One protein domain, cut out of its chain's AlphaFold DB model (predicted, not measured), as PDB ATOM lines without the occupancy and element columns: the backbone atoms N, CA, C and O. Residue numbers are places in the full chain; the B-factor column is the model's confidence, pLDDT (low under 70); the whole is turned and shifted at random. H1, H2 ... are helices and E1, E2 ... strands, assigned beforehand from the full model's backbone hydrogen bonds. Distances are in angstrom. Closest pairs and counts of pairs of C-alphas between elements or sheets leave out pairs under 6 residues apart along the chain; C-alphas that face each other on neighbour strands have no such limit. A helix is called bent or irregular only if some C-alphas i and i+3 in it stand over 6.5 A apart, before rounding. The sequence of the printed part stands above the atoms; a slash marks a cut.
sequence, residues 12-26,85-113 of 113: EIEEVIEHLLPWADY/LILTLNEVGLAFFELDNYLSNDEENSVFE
ATOM      1  N   GLU A  12     136.792 139.030 147.303       83.94
ATOM      2  CA  GLU A  12     136.741 138.186 148.500       83.94
ATOM      3  C   GLU A  12     137.262 136.788 148.147       83.94
ATOM      4  O   GLU A  12     137.105 136.324 147.015       83.94
ATOM      5  N   ILE A  13     137.993 136.154 149.066       84.31
ATOM      6  CA  ILE A  13     138.785 134.966 148.719       84.31
ATOM      7  C   ILE A  13     137.894 133.811 148.266       84.31
ATOM      8  O   ILE A  13     138.244 133.114 147.317       84.31
ATOM      9  N   GLU A  14     136.729 133.663 148.885       85.69
ATOM     10  CA  GLU A  14     135.728 132.662 148.539       85.69
ATOM     11  C   GLU A  14     135.253 132.857 147.093       85.69
ATOM     12  O   GLU A  14     135.318 131.930 146.290       85.69
ATOM     13  N   GLU A  15     134.902 134.090 146.714       87.75
ATOM     14  CA  GLU A  15     134.462 134.417 145.350       87.75
ATOM     15  C   GLU A  15     135.569 134.167 144.314       87.75
ATOM     16  O   GLU A  15     135.311 133.701 143.202       87.75
ATOM     17  N   VAL A  16     136.824 134.473 144.664       88.38
ATOM     18  CA  VAL A  16     137.976 134.245 143.782       88.38
ATOM     19  C   VAL A  16     138.219 132.750 143.575       88.38
ATOM     20  O   VAL A  16     138.464 132.332 142.440       88.38
ATOM     21  N   ILE A  17     138.150 131.947 144.640       88.19
ATOM     22  CA  ILE A  17     138.330 130.495 144.558       88.19
ATOM     23  C   ILE A  17     137.203 129.873 143.731       88.19
ATOM     24  O   ILE A  17     137.497 129.132 142.794       88.19
ATOM     25  N   GLU A  18     135.944 130.228 143.998       89.25
ATOM     26  CA  GLU A  18     134.787 129.749 143.229       89.25
ATOM     27  C   GLU A  18     134.890 130.106 141.738       89.25
ATOM     28  O   GLU A  18     134.523 129.312 140.870       89.25
ATOM     29  N   HIS A  19     135.428 131.286 141.416       90.38
ATOM     30  CA  HIS A  19     135.629 131.702 140.031       90.38
ATOM     31  C   HIS A  19     136.750 130.924 139.326       90.38
ATOM     32  O   HIS A  19     136.630 130.598 138.143       90.38
ATOM     33  N   LEU A  20     137.854 130.652 140.027       90.44
ATOM     34  CA  LEU A  20     139.013 129.945 139.472       90.44
ATOM     35  C   LEU A  20     138.791 128.435 139.368       90.44
ATOM     36  O   LEU A  20     139.281 127.802 138.430       90.44
ATOM     37  N   LEU A  21     138.074 127.860 140.331       92.56
ATOM     38  CA  LEU A  21     137.908 126.421 140.512       92.56
ATOM     39  C   LEU A  21     136.420 126.032 140.605       92.56
ATOM     40  O   LEU A  21     136.031 125.335 141.536       92.56
ATOM     41  N   PRO A  22     135.569 126.400 139.626       93.50
ATOM     42  CA  PRO A  22     134.123 126.146 139.702       93.50
ATOM     43  C   PRO A  22     133.752 124.652 139.681       93.50
ATOM     44  O   PRO A  22     132.610 124.277 139.936       93.50
ATOM     45  N   TRP A  23     134.704 123.792 139.327       95.19
ATOM     46  CA  TRP A  23     134.571 122.339 139.228       95.19
ATOM     47  C   TRP A  23     135.002 121.602 140.507       95.19
ATOM     48  O   TRP A  23     134.956 120.369 140.541       95.19
ATOM     49  N   ALA A  24     135.444 122.325 141.540       96.31
ATOM     50  CA  ALA A  24     135.910 121.747 142.790       96.31
ATOM     51  C   ALA A  24     135.205 122.363 144.000       96.31
ATOM     52  O   ALA A  24     134.972 123.569 144.045       96.31
ATOM     53  N   ASP A  25     134.931 121.525 144.992       95.25
ATOM     54  CA  ASP A  25     134.794 121.975 146.371       95.25
ATOM     55  C   ASP A  25     136.200 122.106 146.976       95.25
ATOM     56  O   ASP A  25     137.164 121.483 146.508       95.25
ATOM     57  N   TYR A  26     136.338 122.931 148.013       92.88
ATOM     58  CA  TYR A  26     137.616 123.146 148.678       92.88
ATOM     59  C   TYR A  26     137.475 123.171 150.194       92.88
ATOM     60  O   TYR A  26     136.482 123.637 150.746       92.88
ATOM     61  N   LEU A  85     144.989 124.283 150.101       91.00
ATOM     62  CA  LEU A  85     143.628 123.782 149.974       91.00
ATOM     63  C   LEU A  85     143.658 122.331 149.508       91.00
ATOM     64  O   LEU A  85     144.447 121.979 148.625       91.00
ATOM     65  N   ILE A  86     142.782 121.518 150.084       94.50
ATOM     66  CA  ILE A  86     142.417 120.206 149.561       94.50
ATOM     67  C   ILE A  86     141.242 120.437 148.618       94.50
ATOM     68  O   ILE A  86     140.253 121.060 148.998       94.50
ATOM     69  N   LEU A  87     141.374 119.966 147.377       95.31
ATOM     70  CA  LEU A  87     140.338 120.083 146.358       95.31
ATOM     71  C   LEU A  87     139.676 118.730 146.138       95.31
ATOM     72  O   LEU A  87     140.358 117.721 145.930       95.31
ATOM     73  N   THR A  88     138.351 118.722 146.122       96.38
ATOM     74  CA  THR A  88     137.541 117.552 145.780       96.38
ATOM     75  C   THR A  88     136.624 117.900 144.618       96.38
ATOM     76  O   THR A  88     136.216 119.044 144.450       96.38
ATOM     77  N   LEU A  89     136.334 116.929 143.750       96.88
ATOM     78  CA  LEU A  89     135.423 117.178 142.634       96.88
ATOM     79  C   LEU A  89     134.011 117.410 143.167       96.88
ATOM     80  O   LEU A  89     133.476 116.553 143.873       96.88
ATOM     81  N   ASN A  90     133.414 118.526 142.760       95.69
ATOM     82  CA  ASN A  90     131.999 118.784 142.987       95.69
ATOM     83  C   ASN A  90     131.148 118.167 141.860       95.69
ATOM     84  O   ASN A  90     131.662 117.512 140.948       95.69
ATOM     85  N   GLU A  91     129.834 118.399 141.892       96.88
ATOM     86  CA  GLU A  91     128.902 117.891 140.873       96.88
ATOM     87  C   GLU A  91     129.278 118.323 139.446       96.88
ATOM     88  O   GLU A  91     129.194 117.526 138.512       96.88
ATOM     89  N   VAL A  92     129.740 119.566 139.273       95.12
ATOM     90  CA  VAL A  92     130.166 120.093 137.970       95.12
ATOM     91  C   VAL A  92     131.414 119.361 137.488       95.12
ATOM     92  O   VAL A  92     131.453 118.915 136.343       95.12
ATOM     93  N   GLY A  93     132.419 119.199 138.351       95.38
ATOM     94  CA  GLY A  93     133.647 118.474 138.022       95.38
ATOM     95  C   GLY A  93     133.399 117.005 137.678       95.38
ATOM     96  O   GLY A  93     133.953 116.497 136.702       95.38
ATOM     97  N   LEU A  94     132.521 116.330 138.424       96.62
ATOM     98  CA  LEU A  94     132.131 114.945 138.148       96.62
ATOM     99  C   LEU A  94     131.399 114.808 136.804       96.62
ATOM    100  O   LEU A  94     131.693 113.883 136.047       96.62
ATOM    101  N   ALA A  95     130.521 115.754 136.458       95.88
ATOM    102  CA  ALA A  95     129.783 115.732 135.193       95.88
ATOM    103  C   ALA A  95     130.701 115.785 133.957       95.88
ATOM    104  O   ALA A  95     130.392 115.168 132.935       95.88
ATOM    105  N   PHE A  96     131.851 116.468 134.035       93.62
ATOM    106  CA  PHE A  96     132.842 116.445 132.951       93.62
ATOM    107  C   PHE A  96     133.375 115.033 132.695       93.62
ATOM    108  O   PHE A  96     133.462 114.625 131.538       93.62
ATOM    109  N   PHE A  97     133.675 114.270 133.748       90.88
ATOM    110  CA  PHE A  97     134.110 112.880 133.607       90.88
ATOM    111  C   PHE A  97     132.994 111.973 133.092       90.88
ATOM    112  O   PHE A  97     133.257 111.070 132.304       90.88
ATOM    113  N   GLU A  98     131.745 112.193 133.502       94.25
ATOM    114  CA  GLU A  98     130.610 111.432 132.967       94.25
ATOM    115  C   GLU A  98     130.443 111.644 131.458       94.25
ATOM    116  O   GLU A  98     130.285 110.676 130.710       94.25
ATOM    117  N   LEU A  99     130.533 112.895 130.998       93.12
ATOM    118  CA  LEU A  99     130.466 113.239 129.577       93.12
ATOM    119  C   LEU A  99     131.652 112.674 128.792       93.12
ATOM    120  O   LEU A  99     131.449 112.096 127.727       93.12
ATOM    121  N   ASP A 100     132.869 112.813 129.314       92.88
ATOM    122  CA  ASP A 100     134.085 112.289 128.684       92.88
ATOM    123  C   ASP A 100     134.031 110.762 128.525       92.88
ATOM    124  O   ASP A 100     134.279 110.231 127.440       92.88
ATOM    125  N   ASN A 101     133.590 110.055 129.570       92.44
ATOM    126  CA  ASN A 101     133.382 108.610 129.525       92.44
ATOM    127  C   ASN A 101     132.300 108.218 128.513       92.44
ATOM    128  O   ASN A 101     132.450 107.223 127.806       92.44
ATOM    129  N   TYR A 102     131.198 108.967 128.437       92.75
ATOM    130  CA  TYR A 102     130.147 108.702 127.456       92.75
ATOM    131  C   TYR A 102     130.667 108.854 126.019       92.75
ATOM    132  O   TYR A 102     130.491 107.945 125.212       92.75
ATOM    133  N   LEU A 103     131.364 109.956 125.721       93.06
ATOM    134  CA  LEU A 103     131.911 110.236 124.389       93.06
ATOM    135  C   LEU A 103     133.007 109.242 123.983       93.06
ATOM    136  O   LEU A 103     133.053 108.816 122.831       93.06
ATOM    137  N   SER A 104     133.852 108.830 124.926       90.88
ATOM    138  CA  SER A 104     134.924 107.861 124.672       90.88
ATOM    139  C   SER A 104     134.394 106.450 124.383       90.88
ATOM    140  O   SER A 104     135.024 105.692 123.650       90.88
ATOM    141  N   ASN A 105     133.219 106.092 124.914       77.31
ATOM    142  CA  ASN A 105     132.584 104.793 124.665       77.31
ATOM    143  C   ASN A 105     131.868 104.703 123.299       77.31
ATOM    144  O   ASN A 105     131.576 103.595 122.839       77.31
ATOM    145  N   ASP A 106     131.590 105.827 122.629       58.59
ATOM    146  CA  ASP A 106     131.019 105.828 121.272       58.59
ATOM    147  C   ASP A 106     132.082 105.530 120.192       58.59
ATOM    148  O   ASP A 106     131.761 104.934 119.159       58.59
ATOM    149  N   GLU A 107     133.363 105.840 120.435       55.38
ATOM    150  CA  GLU A 107     134.444 105.509 119.490       55.38
ATOM    151  C   GLU A 107     134.684 103.994 119.360       55.38
ATOM    152  O   GLU A 107     135.007 103.520 118.269       55.38
ATOM    153  N   GLU A 108     134.452 103.197 120.412       53.97
ATOM    154  CA  GLU A 108     134.564 101.730 120.324       53.97
ATOM    155  C   GLU A 108     133.440 101.088 119.491       53.97
ATOM    156  O   GLU A 108     133.648 100.034 118.883       53.97
ATOM    157  N   ASN A 109     132.270 101.727 119.389       50.25
ATOM    158  CA  ASN A 109     131.134 101.198 118.626       50.25
ATOM    159  C   ASN A 109     131.121 101.637 117.149       50.25
ATOM    160  O   ASN A 109     130.468 100.990 116.334       50.25
ATOM    161  N   SER A 110     131.884 102.668 116.770       50.88
ATOM    162  CA  SER A 110     131.987 103.137 115.376       50.88
ATOM    163  C   SER A 110     132.914 102.285 114.491       50.88
ATOM    164  O   SER A 110     132.930 102.476 113.275       50.88
ATOM    165  N   VAL A 111     133.703 101.360 115.051       52.69
ATOM    166  CA  VAL A 111     134.659 100.529 114.279       52.69
ATOM    167  C   VAL A 111     133.990  99.287 113.653       52.69
ATOM    168  O   VAL A 111     134.623  98.559 112.887       52.69
ATOM    169  N   PHE A 112     132.702  99.048 113.929       48.97
ATOM    170  CA  PHE A 112     131.962  97.869 113.460       48.97
ATOM    171  C   PHE A 112     130.784  98.154 112.505       48.97
ATOM    172  O   PHE A 112     130.030  97.220 112.221       48.97
ATOM    173  N   GLU A 113     130.644  99.371 111.965       41.19
ATOM    174  CA  GLU A 113     129.696  99.673 110.867       41.19
ATOM    175  C   GLU A 113     130.368  99.797 109.491       41.19
ATOM    176  O   GLU A 113     131.433 100.449 109.381       41.19
TER     177      GLU A 113
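AT A GLANCE: This is residues 12 to 26 and 85 to 113 of the 113 residues of an uncharacterized protein of Methyloprofundus sp (UniProt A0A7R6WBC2). One long helix, H2, makes most of the length of this rod-shaped piece, and at its first-residue end sits a small head made of a two-stranded ribbon, E1 and E2, with the short helix H1 near E1. H2 reaches the head with its residues 91 to 95, and residues 97 to 113, of which 97 to 112 belong to H2, stick out free. The printed part has 44 residues with two named helices and two named strands, in the order H1, E1, E2, H2 along the chain; the strands form one antiparallel sheet, E1 - E2, and the class is mixed, helices and strands. The whole is extended, with a radius of gyration of the C-alphas of 15.9 A and spans of 54 by 16 by 13 A.

HOW THE PARTS SIT: The sheet consists of E1, residues 24 to 26, and E2, residues 85 to 89, antiparallel neighbours whose directions stand at 146 degrees. The C-alphas of Ala 24 and Leu 89 face each other at 4.6 A, and those of Tyr 26 and Leu 87 at 4.7 A. N 25 and O 88 are within hydrogen-bond range at 2.8 A, as are N 88 and O 25 at 3.0 A. H2, residues 91 to 112, has 2 pairs of C-alphas within 8 A of E1; the closest C-alphas are those of Ala 24 and Gly 93, 6.2 A apart. H1, residues 13 to 20, and E1 are near each other, with 7 pairs of C-alphas within 10 A. H1 is apart from E2 and from H2. In H1 every O i to N i+4 pair is within hydrogen-bond range; in H2 it is 11 of 18.

IN THESE COORDINATES: E2 runs 12.8 A from Leu 85, C-alpha at (143.628, 123.782, 149.974), to Leu 89. E1 measures 6.3 A from Ala 24 to Tyr 26. H2 runs 34.1 A from Glu 91, C-alpha at (128.902, 117.891, 140.873), to Phe 112, C-alpha at (131.962, 97.869, 113.460). H2 is neither bent nor irregular, but only just: C-alphas 109 and 112 are 6.2 A apart. H1 measures 10.5 A and begins at Ile 13, C-alpha at (138.785, 134.966, 148.719).

THE WHOLE: The two C-alphas farthest apart are those of Glu 12 and Glu 113, the first and last printed residues, at 54.3 A. Residues 27 to 84 are not printed; across this cut, between E1 and E2, C-alphas 26 and 85 are 6.2 A apart. Of the links that are printed whole, H1 to E1 and E2 to H2 are both tight. The mean pLDDT of the printed part is 84.7, and residues 106 to 113 are under 70.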